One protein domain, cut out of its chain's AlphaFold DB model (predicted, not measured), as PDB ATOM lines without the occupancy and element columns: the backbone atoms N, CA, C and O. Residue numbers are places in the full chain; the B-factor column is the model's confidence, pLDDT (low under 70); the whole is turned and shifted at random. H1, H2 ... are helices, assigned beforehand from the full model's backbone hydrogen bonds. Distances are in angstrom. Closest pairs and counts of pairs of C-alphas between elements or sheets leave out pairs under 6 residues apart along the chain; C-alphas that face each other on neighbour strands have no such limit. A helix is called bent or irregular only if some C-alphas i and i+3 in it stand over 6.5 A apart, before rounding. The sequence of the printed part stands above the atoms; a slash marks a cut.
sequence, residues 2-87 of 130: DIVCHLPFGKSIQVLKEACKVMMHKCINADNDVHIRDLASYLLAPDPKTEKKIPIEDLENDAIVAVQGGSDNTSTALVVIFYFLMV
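AT A GLANCE: This is residues 2 to 87 of the 130 residues of an uncharacterized protein of Sphaerobolus stellatus (strain SS14) (UniProt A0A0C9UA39). Two long helices, H4 and H2, cross at a wide angle: the first part of H4 packs on the middle part of H2, and residues 69 to 87 of H4 stick out as a long bare arm. Short H1 sits by the beginning of H2, short H3 packs on the later part of H2, and residues 47 to 52 stick out as a loop. The printed part has 86 residues with four named helices, in the order H1, H2, H3, H4, and no named strand; the class is all helix. The whole is loose, with a radius of gyration of the C-alphas of 16.9 A, and spans 53 by 37 by 24 A.

IN THESE COORDINATES: Begin with the longest helix, H4, residues 56 to 87: find C-alpha 56 at (126.481, 219.223, 184.213) and go 46.7 A to C-alpha 87 at (141.473, 220.207, 139.953). It is neither bent nor irregular, but only just: C-alphas 69 and 72 are 6.2 A apart. H2, residues 10 to 33, starts at C-alpha 10 at (115.232, 212.913, 166.156) and is 35.4 A long; it is irregular, with C-alphas 29 and 32 at 7.8 A. Look also for H3 at residues 39 to 43, 6.4 A, and for H1 at residues 3 to 6, 5.5 A.

HOW THE PARTS SIT: Look first at residues 59 to 67 of H4, which touch residues 16 to 24 of H2; the closest C-alphas are those of Lys 21 and Glu 60, 5.1 A apart. The two lines stand about perpendicular, only just, at 72 degrees. H2 is the hub, touching three other helices. With residues 24 to 31 it touches H3, closest at the C-alphas of Asp 31 and Ser 41, 6.3 A. H3 and H4 are close but not clearly touching, with the C-alphas of Leu 43 and Leu 59 closest at 7.6 A. With residues 10 to 13, H2 only just touches H1, with 3 pairs of C-alphas within 8 A, and only at the corner by their link; the C-alphas of Val 4 and Gly 10 are closest at 5.2 A. H1 is apart from H3 and H4. In H3 every O i to N i+4 pair is within hydrogen-bond range, in H2 18 of 20 and in H4 26 of 28; H1 is too short for such a pair.

THE WHOLE: The C-alphas farthest apart, those of Thr 50 and Val 87, are 54.1 A from each other. The link from H3 to H4, residues 44 to 55, is long; those from H1 to H2 and from H2 to H3 are tight. The printed part has no cut. The model's mean pLDDT over the printed part is 88.3, and residues 2 to 5 and 8 to 9 are under 70.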
ATOM      1  N   ASP A   2     111.659 218.818 173.667       62.84
ATOM      2  CA  ASP A   2     110.653 217.773 173.378       62.84
ATOM      3  C   ASP A   2     110.292 217.709 171.875       62.84
ATOM      4  O   ASP A   2     110.026 216.660 171.302       62.84
ATOM      5  N   ILE A   3     110.428 218.839 171.171       69.94
ATOM      6  CA  ILE A   3     110.122 218.965 169.735       69.94
ATOM      7  C   ILE A   3     111.028 218.114 168.830       69.94
ATOM      8  O   ILE A   3     110.598 217.659 167.772       69.94
ATOM      9  N   VAL A   4     112.274 217.866 169.244       62.69
ATOM     10  CA  VAL A   4     113.258 217.103 168.454       62.69
ATOM     11  C   VAL A   4     112.826 215.642 168.286       62.69
ATOM     12  O   VAL A   4     113.114 215.032 167.259       62.69
ATOM     13  N   CYS A   5     112.068 215.101 169.245       61.16
ATOM     14  CA  CYS A   5     111.511 213.748 169.199       61.16
ATOM     15  C   CYS A   5     110.468 213.568 168.083       61.16
ATOM     16  O   CYS A   5     110.220 212.443 167.654       61.16
ATOM     17  N   HIS A   6     109.891 214.668 167.590       71.94
ATOM     18  CA  HIS A   6     108.904 214.671 166.512       71.94
ATOM     19  C   HIS A   6     109.508 214.948 165.130       71.94
ATOM     20  O   HIS A   6     108.803 214.859 164.127       71.94
ATOM     21  N   LEU A   7     110.805 215.263 165.048       73.81
ATOM     22  CA  LEU A   7     111.492 215.453 163.775       73.81
ATOM     23  C   LEU A   7     111.964 214.102 163.214       73.81
ATOM     24  O   LEU A   7     112.422 213.245 163.974       73.81
ATOM     25  N   PRO A   8     111.946 213.905 161.883       67.94
ATOM     26  CA  PRO A   8     112.384 212.654 161.248       67.94
ATOM     27  C   PRO A   8     113.857 212.300 161.532       67.94
ATOM     28  O   PRO A   8     114.248 211.143 161.400       67.94
ATOM     29  N   PHE A   9     114.658 213.268 161.989       67.69
ATOM     30  CA  PHE A   9     116.059 213.098 162.394       67.69
ATOM     31  C   PHE A   9     116.260 212.968 163.912       67.69
ATOM     32  O   PHE A   9     117.398 212.892 164.379       67.69
ATOM     33  N   GLY A  10     115.178 212.917 164.696       75.44
ATOM     34  CA  GLY A  10     115.232 212.913 166.156       75.44
ATOM     35  C   GLY A  10     116.091 211.783 166.718       75.44
ATOM     36  O   GLY A  10     116.892 212.016 167.613       75.44
ATOM     37  N   LYS A  11     116.020 210.579 166.134       81.19
ATOM     38  CA  LYS A  11     116.815 209.422 166.587       81.19
ATOM     39  C   LYS A  11     118.323 209.656 166.476       81.19
ATOM     40  O   LYS A  11     119.042 209.368 167.424       81.19
ATOM     41  N   SER A  12     118.798 210.201 165.357       84.19
ATOM     42  CA  SER A  12     120.230 210.452 165.154       84.19
ATOM     43  C   SER A  12     120.753 211.550 166.079       84.19
ATOM     44  O   SER A  12     121.848 211.422 166.617       84.19
ATOM     45  N   ILE A  13     119.949 212.590 166.323       84.12
ATOM     46  CA  ILE A  13     120.293 213.651 167.279       84.12
ATOM     47  C   ILE A  13     120.355 213.096 168.706       84.12
ATOM     48  O   ILE A  13     121.268 213.443 169.445       84.12
ATOM     49  N   GLN A  14     119.439 212.200 169.088       86.75
ATOM     50  CA  GLN A  14     119.495 211.550 170.401       86.75
ATOM     51  C   GLN A  14     120.739 210.664 170.545       86.75
ATOM     52  O   GLN A  14     121.409 210.721 171.568       86.75
ATOM     53  N   VAL A  15     121.105 209.900 169.510       90.56
ATOM     54  CA  VAL A  15     122.344 209.101 169.521       90.56
ATOM     55  C   VAL A  15     123.576 209.993 169.688       90.56
ATOM     56  O   VAL A  15     124.447 209.679 170.497       90.56
ATOM     57  N   LEU A  16     123.642 211.116 168.966       90.25
ATOM     58  CA  LEU A  16     124.724 212.090 169.118       90.25
ATOM     59  C   LEU A  16     124.754 212.672 170.534       90.25
ATOM     60  O   LEU A  16     125.814 212.713 171.153       90.25
ATOM     61  N   LYS A  17     123.595 213.074 171.062       90.88
ATOM     62  CA  LYS A  17     123.462 213.612 172.416       90.88
ATOM     63  C   LYS A  17     123.987 212.635 173.465       90.88
ATOM     64  O   LYS A  17     124.795 213.031 174.301       90.88
ATOM     65  N   GLU A  18     123.584 211.369 173.400       93.94
ATOM     66  CA  GLU A  18     124.059 210.344 174.335       93.94
ATOM     67  C   GLU A  18     125.568 210.100 174.201       93.94
ATOM     68  O   GLU A  18     126.270 209.991 175.205       93.94
ATOM     69  N   ALA A  19     126.105 210.089 172.978       94.31
ATOM     70  CA  ALA A  19     127.544 209.958 172.765       94.31
ATOM     71  C   ALA A  19     128.327 211.144 173.364       94.31
ATOM     72  O   ALA A  19     129.293 210.929 174.101       94.31
ATOM     73  N   CYS A  20     127.895 212.380 173.099       93.81
ATOM     74  CA  CYS A  20     128.503 213.600 173.638       93.81
ATOM     75  C   CYS A  20     128.428 213.645 175.166       93.81
ATOM     76  O   CYS A  20     129.422 213.967 175.819       93.81
ATOM     77  N   LYS A  21     127.293 213.243 175.745       94.69
ATOM     78  CA  LYS A  21     127.135 213.088 177.191       94.69
ATOM     79  C   LYS A  21     128.162 212.113 177.755       94.69
ATOM     80  O   LYS A  21     128.918 212.472 178.652       94.69
ATOM     81  N   VAL A  22     128.257 210.904 177.202       95.62
ATOM     82  CA  VAL A  22     129.237 209.903 177.656       95.62
ATOM     83  C   VAL A  22     130.670 210.440 177.580       95.62
ATOM     84  O   VAL A  22     131.466 210.176 178.480       95.62
ATOM     85  N   MET A  23     131.012 211.203 176.540       93.56
ATOM     86  CA  MET A  23     132.328 211.839 176.420       93.56
ATOM     87  C   MET A  23     132.560 212.898 177.503       93.56
ATOM     88  O   MET A  23     133.583 212.842 178.178       93.56
ATOM     89  N   MET A  24     131.606 213.806 177.728       95.12
ATOM     90  CA  MET A  24     131.730 214.851 178.750       95.12
ATOM     91  C   MET A  24     131.843 214.259 180.160       95.12
ATOM     92  O   MET A  24     132.681 214.684 180.949       95.12
ATOM     93  N   HIS A  25     131.081 213.204 180.465       95.06
ATOM     94  CA  HIS A  25     131.206 212.476 181.734       95.06
ATOM     95  C   HIS A  25     132.590 211.847 181.914       95.06
ATOM     96  O   HIS A  25     133.134 211.864 183.016       95.06
ATOM     97  N   LYS A  26     133.206 211.329 180.845       93.62
ATOM     98  CA  LYS A  26     134.597 210.850 180.908       93.62
ATOM     99  C   LYS A  26     135.575 211.986 181.201       93.62
ATOM    100  O   LYS A  26     136.465 211.783 182.016       93.62
ATOM    101  N   CYS A  27     135.392 213.160 180.592       91.50
ATOM    102  CA  CYS A  27     136.200 214.345 180.889       91.50
ATOM    103  C   CYS A  27     136.057 214.772 182.357       91.50
ATOM    104  O   CYS A  27     137.066 214.972 183.024       91.50
ATOM    105  N   ILE A  28     134.827 214.824 182.885       92.19
ATOM    106  CA  ILE A  28     134.548 215.140 184.298       92.19
ATOM    107  C   ILE A  28     135.277 214.171 185.233       92.19
ATOM    108  O   ILE A  28     135.927 214.594 186.186       92.19
ATOM    109  N   ASN A  29     135.184 212.869 184.958       92.00
ATOM    110  CA  ASN A  29     135.783 211.842 185.810       92.00
ATOM    111  C   ASN A  29     137.316 211.835 185.756       92.00
ATOM    112  O   ASN A  29     137.946 211.388 186.709       92.00
ATOM    113  N   ALA A  30     137.905 212.307 184.656       89.50
ATOM    114  CA  ALA A  30     139.347 212.333 184.451       89.50
ATOM    115  C   ALA A  30     140.006 213.666 184.844       89.50
ATOM    116  O   ALA A  30     141.228 213.731 184.819       89.50
ATOM    117  N   ASP A  31     139.245 214.713 185.195       85.75
ATOM    118  CA  ASP A  31     139.725 216.106 185.314       85.75
ATOM    119  C   ASP A  31     140.984 216.267 186.191       85.75
ATOM    120  O   ASP A  31     141.909 216.996 185.835       85.75
ATOM    121  N   ASN A  32     141.069 215.524 187.298       81.12
ATOM    122  CA  ASN A  32     142.218 215.577 188.211       81.12
ATOM    123  C   ASN A  32     143.486 214.890 187.670       81.12
ATOM    124  O   ASN A  32     144.581 215.168 188.157       81.12
ATOM    125  N   ASP A  33     143.347 214.016 186.671       84.06
ATOM    126  CA  ASP A  33     144.422 213.195 186.102       84.06
ATOM    127  C   ASP A  33     144.910 213.730 184.739       84.06
ATOM    128  O   ASP A  33     145.740 213.112 184.064       84.06
ATOM    129  N   VAL A  34     144.410 214.891 184.302       83.19
ATOM    130  CA  VAL A  34     144.760 215.476 183.003       83.19
ATOM    131  C   VAL A  34     146.078 216.255 183.082       83.19
ATOM    132  O   VAL A  34     146.162 217.335 183.662       83.19
ATOM    133  N   HIS A  35     147.117 215.750 182.408       82.00
ATOM    134  CA  HIS A  35     148.410 216.442 182.293       82.00
ATOM    135  C   HIS A  35     148.410 217.620 181.302       82.00
ATOM    136  O   HIS A  35     149.222 218.534 181.438       82.00
ATOM    137  N   ILE A  36     147.521 217.610 180.302       85.62
ATOM    138  CA  ILE A  36     147.399 218.664 179.284       85.62
ATOM    139  C   ILE A  36     145.970 219.188 179.303       85.62
ATOM    140  O   ILE A  36     145.061 218.502 178.846       85.62
ATOM    141  N   ARG A  37     145.776 220.404 179.819       87.06
ATOM    142  CA  ARG A  37     144.442 221.006 179.913       87.06
ATOM    143  C   ARG A  37     143.901 221.328 178.525       87.06
ATOM    144  O   ARG A  37     144.550 222.036 177.754       87.06
ATOM    145  N   ASP A  38     142.703 220.839 178.242       88.12
ATOM    146  CA  ASP A  38     141.948 221.159 177.037       88.12
ATOM    147  C   ASP A  38     140.771 222.093 177.360       88.12
ATOM    148  O   ASP A  38     140.606 222.552 178.493       88.12
ATOM    149  N   LEU A  39     139.950 222.407 176.352       87.00
ATOM    150  CA  LEU A  39     138.781 223.271 176.528       87.00
ATOM    151  C   LEU A  39     137.826 222.742 177.612       87.00
ATOM    152  O   LEU A  39     137.317 223.537 178.399       87.00
ATOM    153  N   ALA A  40     137.613 221.424 177.691       89.94
ATOM    154  CA  ALA A  40     136.752 220.837 178.710       89.94
ATOM    155  C   ALA A  40     137.358 221.034 180.107       89.94
ATOM    156  O   ALA A  40     136.650 221.476 181.007       89.94
ATOM    157  N   SER A  41     138.673 220.853 180.276       90.50
ATOM    158  CA  SER A  41     139.366 221.134 181.546       90.50
ATOM    159  C   SER A  41     139.207 222.585 182.023       90.50
ATOM    160  O   SER A  41     139.322 222.858 183.220       90.50
ATOM    161  N   TYR A  42     139.000 223.542 181.111       90.06
ATOM    162  CA  TYR A  42     138.714 224.936 181.468       90.06
ATOM    163  C   TYR A  42     137.239 225.172 181.802       90.06
ATOM    164  O   TYR A  42     136.956 225.950 182.707       90.06
ATOM    165  N   LEU A  43     136.312 224.492 181.124       91.00
ATOM    166  CA  LEU A  43     134.874 224.568 181.416       91.00
ATOM    167  C   LEU A  43     134.498 223.876 182.738       91.00
ATOM    168  O   LEU A  43     133.533 224.267 183.391       91.00
ATOM    169  N   LEU A  44     135.271 222.870 183.154       92.44
ATOM    170  CA  LEU A  44     135.105 222.164 184.431       92.44
ATOM    171  C   LEU A  44     135.638 222.947 185.637       92.44
ATOM    172  O   LEU A  44     135.233 222.693 186.780       92.44
ATOM    173  N   ALA A  45     136.534 223.902 185.389       90.69
ATOM    174  CA  ALA A  45     137.070 224.755 186.432       90.69
ATOM    175  C   ALA A  45     135.968 225.677 186.989       90.69
ATOM    176  O   ALA A  45     135.133 226.173 186.232       90.69
ATOM    177  N   PRO A  46     135.951 225.936 188.308       90.62
ATOM    178  CA  PRO A  46     135.046 226.926 188.869       90.62
ATOM    179  C   PRO A  46     135.375 228.315 188.316       90.62
ATOM    180  O   PRO A  46     136.541 228.659 188.100       90.62
ATOM    181  N   ASP A  47     134.341 229.128 188.122       90.81
ATOM    182  CA  ASP A  47     134.509 230.519 187.724       90.81
ATOM    183  C   ASP A  47     135.337 231.268 188.794       90.81
ATOM    184  O   ASP A  47     135.003 231.217 189.979       90.81
ATOM    185  N   PRO A  48     136.403 231.990 188.413       89.19
ATOM    186  CA  PRO A  48     137.326 232.600 189.370       89.19
ATOM    187  C   PRO A  48     136.738 233.789 190.147       89.19
ATOM    188  O   PRO A  48     137.351 234.247 191.106       89.19
ATOM    189  N   LYS A  49     135.589 234.333 189.731       93.25
ATOM    190  CA  LYS A  49     134.906 235.455 190.393       93.25
ATOM    191  C   LYS A  49     133.752 234.993 191.273       93.25
ATOM    192  O   LYS A  49     133.464 235.635 192.276       93.25
ATOM    193  N   THR A  50     133.049 233.945 190.856       93.88
ATOM    194  CA  THR A  50     131.825 233.477 191.524       93.88
ATOM    195  C   THR A  50     131.995 232.147 192.250       93.88
ATOM    196  O   THR A  50     131.096 231.765 192.992       93.88
ATOM    197  N   GLU A  51     133.107 231.443 192.019       91.81
ATOM    198  CA  GLU A  51     133.426 230.094 192.516       91.81
ATOM    199  C   GLU A  51     132.408 229.012 192.114       91.81
ATOM    200  O   GLU A  51     132.455 227.874 192.584       91.81
ATOM    201  N   LYS A  52     131.485 229.338 191.203       94.44
ATOM    202  CA  LYS A  52     130.454 228.418 190.726       94.44
ATOM    203  C   LYS A  52     130.961 227.602 189.548       94.44
ATOM    204  O   LYS A  52     131.668 228.109 188.681       94.44
ATOM    205  N   LYS A  53     130.551 226.334 189.510       93.62
ATOM    206  CA  LYS A  53     130.755 225.446 188.362       93.62
ATOM    207  C   LYS A  53     129.577 225.542 187.399       93.62
ATOM    208  O   LYS A  53     128.446 225.787 187.827       93.62
ATOM    209  N   ILE A  54     129.850 225.303 186.120       93.88
ATOM    210  CA  ILE A  54     128.811 225.143 185.101       93.88
ATOM    211  C   ILE A  54     127.987 223.886 185.445       93.88
ATOM    212  O   ILE A  54     128.574 222.860 185.809       93.88
ATOM    213  N   PRO A  55     126.644 223.939 185.377       95.19
ATOM    214  CA  PRO A  55     125.805 222.760 185.552       95.19
ATOM    215  C   PRO A  55     126.183 221.640 184.578       95.19
ATOM    216  O   PRO A  55     126.489 221.885 183.415       95.19
ATOM    217  N   ILE A  56     126.114 220.388 185.038       92.94
ATOM    218  CA  ILE A  56     126.481 219.223 184.213       92.94
ATOM    219  C   ILE A  56     125.624 219.154 182.944       92.94
ATOM    220  O   ILE A  56     126.139 218.856 181.874       92.94
ATOM    221  N   GLU A  57     124.335 219.478 183.045       92.94
ATOM    222  CA  GLU A  57     123.425 219.498 181.893       92.94
ATOM    223  C   GLU A  57     123.852 220.515 180.825       92.94
ATOM    224  O   GLU A  57     123.742 220.239 179.631       92.94
ATOM    225  N   ASP A  58     124.386 221.666 181.240       93.88
ATOM    226  CA  ASP A  58     124.887 222.687 180.319       93.88
ATOM    227  C   ASP A  58     126.199 222.233 179.667       93.88
ATOM    228  O   ASP A  58     126.351 222.362 178.455       93.88
ATOM    229  N   LEU A  59     127.093 221.585 180.423       94.19
ATOM    230  CA  LEU A  59     128.311 220.972 179.879       94.19
ATOM    231  C   LEU A  59     127.999 219.864 178.858       94.19
ATOM    232  O   LEU A  59     128.668 219.754 177.830       94.19
ATOM    233  N   GLU A  60     126.978 219.041 179.116       93.31
ATOM    234  CA  GLU A  60     126.498 218.029 178.167       93.31
ATOM    235  C   GLU A  60     125.995 218.675 176.867       93.31
ATOM    236  O   GLU A  60     126.283 218.171 175.779       93.31
ATOM    237  N   ASN A  61     125.276 219.797 176.960       91.06
ATOM    238  CA  ASN A  61     124.798 220.533 175.790       91.06
ATOM    239  C   ASN A  61     125.955 221.195 175.021       91.06
ATOM    240  O   ASN A  61     126.010 221.090 173.793       91.06
ATOM    241  N   ASP A  62     126.908 221.808 175.722       91.25
ATOM    242  CA  ASP A  62     128.089 222.435 175.120       91.25
ATOM    243  C   ASP A  62     128.962 221.416 174.377       91.25
ATOM    244  O   ASP A  62     129.505 221.722 173.313       91.25
ATOM    245  N   ALA A  63     129.042 220.173 174.866       91.94
ATOM    246  CA  ALA A  63     129.740 219.092 174.175       91.94
ATOM    247  C   ALA A  63     129.151 218.816 172.780       91.94
ATOM    248  O   ALA A  63     129.896 218.596 171.823       91.94
ATOM    249  N   ILE A  64     127.823 218.863 172.642       92.44
ATOM    250  CA  ILE A  64     127.139 218.676 171.351       92.44
ATOM    251  C   ILE A  64     127.482 219.832 170.413       92.44
ATOM    252  O   ILE A  64     127.848 219.607 169.258       92.44
ATOM    253  N   VAL A  65     127.410 221.065 170.921       90.31
ATOM    254  CA  VAL A  65     127.714 222.277 170.151       90.31
ATOM    255  C   VAL A  65     129.162 222.265 169.662       90.31
ATOM    256  O   VAL A  65     129.409 222.536 168.487       90.31
ATOM    257  N   ALA A  66     130.115 221.903 170.522       90.62
ATOM    258  CA  ALA A  66     131.528 221.831 170.167       90.62
ATOM    259  C   ALA A  66     131.799 220.777 169.082       90.62
ATOM    260  O   ALA A  66     132.482 221.062 168.094       90.62
ATOM    261  N   VAL A  67     131.227 219.575 169.224       90.81
ATOM    262  CA  VAL A  67     131.383 218.491 168.241       90.81
ATOM    263  C   VAL A  67     130.782 218.885 166.894       90.81
ATOM    264  O   VAL A  67     131.445 218.744 165.865       90.81
ATOM    265  N   GLN A  68     129.560 219.415 166.880       89.69
ATOM    266  CA  GLN A  68     128.890 219.785 165.638       89.69
ATOM    267  C   GLN A  68     129.560 220.990 164.963       89.69
ATOM    268  O   GLN A  68     129.815 220.966 163.757       89.69
ATOM    269  N   GLY A  69     129.930 222.007 165.748       87.69
ATOM    270  CA  GLY A  69     130.633 223.194 165.264       87.69
ATOM    271  C   GLY A  69     131.995 222.874 164.642       87.69
ATOM    272  O   GLY A  69     132.396 223.526 163.675       87.69
ATOM    273  N   GLY A  70     132.688 221.852 165.151       85.62
ATOM    274  CA  GLY A  70     133.919 221.338 164.555       85.62
ATOM    275  C   GLY A  70     133.668 220.474 163.319       85.62
ATOM    276  O   GLY A  70     134.310 220.681 162.288       85.62
ATOM    277  N   SER A  71     132.735 219.525 163.407       89.50
ATOM    278  CA  SER A  71     132.471 218.521 162.371       89.50
ATOM    279  C   SER A  71     132.037 219.141 161.044       89.50
ATOM    280  O   SER A  71     132.709 218.949 160.027       89.50
ATOM    281  N   ASP A  72     130.946 219.906 161.038       89.12
ATOM    282  CA  ASP A  72     130.301 220.340 159.792       89.12
ATOM    283  C   ASP A  72     131.175 221.352 159.042       89.12
ATOM    284  O   ASP A  72     131.376 221.257 157.829       89.12
ATOM    285  N   ASN A  73     131.783 222.274 159.788       89.75
ATOM    286  CA  ASN A  73     132.640 223.310 159.226       89.75
ATOM    287  C   ASN A  73     133.957 222.730 158.698       89.75
ATOM    288  O   ASN A  73     134.368 223.041 157.577       89.75
ATOM    289  N   THR A  74     134.617 221.868 159.479       90.81
ATOM    290  CA  THR A  74     135.929 221.320 159.102       90.81
ATOM    291  C   THR A  74     135.803 220.332 157.953       90.81
ATOM    292  O   THR A  74     136.591 220.394 157.011       90.81
ATOM    293  N   SER A  75     134.803 219.445 157.987       91.38
ATOM    294  CA  SER A  75     134.577 218.475 156.909       91.38
ATOM    295  C   SER A  75     134.280 219.175 155.583       91.38
ATOM    296  O   SER A  75     134.930 218.881 154.581       91.38
ATOM    297  N   THR A  76     133.388 220.169 155.588       91.88
ATOM    298  CA  THR A  76     133.063 220.962 154.396       91.88
ATOM    299  C   THR A  76     134.293 221.694 153.863       91.88
ATOM    300  O   THR A  76     134.588 221.622 152.668       91.88
ATOM    301  N   ALA A  77     135.059 222.353 154.738       90.19
ATOM    302  CA  ALA A  77     136.280 223.045 154.337       90.19
ATOM    303  C   ALA A  77     137.304 222.083 153.712       90.19
ATOM    304  O   ALA A  77     137.868 222.387 152.661       90.19
ATOM    305  N   LEU A  78     137.514 220.906 154.309       91.81
ATOM    306  CA  LEU A  78     138.435 219.894 153.787       91.81
ATOM    307  C   LEU A  78     137.997 219.355 152.426       91.81
ATOM    308  O   LEU A  78     138.836 219.213 151.540       91.81
ATOM    309  N   VAL A  79     136.700 219.104 152.229       94.56
ATOM    310  CA  VAL A  79     136.164 218.671 150.929       94.56
ATOM    311  C   VAL A  79     136.479 219.702 149.847       94.56
ATOM    312  O   VAL A  79     136.984 219.342 148.783       94.56
ATOM    313  N   VAL A  80     136.251 220.987 150.130       92.44
ATOM    314  CA  VAL A  80     136.562 222.076 149.195       92.44
ATOM    315  C   VAL A  80     138.067 222.153 148.924       92.44
ATOM    316  O   VAL A  80     138.478 222.230 147.766       92.44
ATOM    317  N   ILE A  81     138.904 222.067 149.960       90.56
ATOM    318  CA  ILE A  81     140.368 222.070 149.813       90.56
ATOM    319  C   ILE A  81     140.823 220.916 148.913       90.56
ATOM    320  O   ILE A  81     141.587 221.137 147.973       90.56
ATOM    321  N   PHE A  82     140.344 219.693 149.153       92.19
ATOM    322  CA  PHE A  82     140.714 218.541 148.335       92.19
ATOM    323  C   PHE A  82     140.230 218.673 146.898       92.19
ATOM    324  O   PHE A  82     140.988 218.357 145.982       92.19
ATOM    325  N   TYR A  83     139.021 219.190 146.685       93.56
ATOM    326  CA  TYR A  83     138.525 219.486 145.346       93.56
ATOM    327  C   TYR A  83     139.485 220.415 144.586       93.56
ATOM    328  O   TYR A  83     139.948 220.060 143.500       93.56
ATOM    329  N   PHE A  84     139.875 221.550 145.175       90.38
ATOM    330  CA  PHE A  84     140.801 222.489 144.531       90.38
ATOM    331  C   PHE A  84     142.193 221.893 144.302       90.38
ATOM    332  O   PHE A  84     142.786 222.115 143.244       90.38
ATOM    333  N   LEU A  85     142.712 221.106 145.247       90.88
ATOM    334  CA  LEU A  85     143.992 220.417 145.078       90.88
ATOM    335  C   LEU A  85     143.950 219.402 143.926       90.88
ATOM    336  O   LEU A  85     144.927 219.282 143.187       90.88
ATOM    337  N   MET A  86     142.832 218.695 143.743       91.69
ATOM    338  CA  MET A  86     142.670 217.726 142.656       91.69
ATOM    339  C   MET A  86     142.495 218.395 141.289       91.69
ATOM    340  O   MET A  86     143.100 217.947 140.315       91.69
ATOM    341  N   VAL A  87     141.705 219.469 141.207       95.06
ATOM    342  CA  VAL A  87     141.473 220.207 139.953       95.06
ATOM    343  C   VAL A  87     142.735 220.949 139.505       95.06
ATOM    344  O   VAL A  87     143.084 220.937 138.325       95.06
TER     345      VAL A  87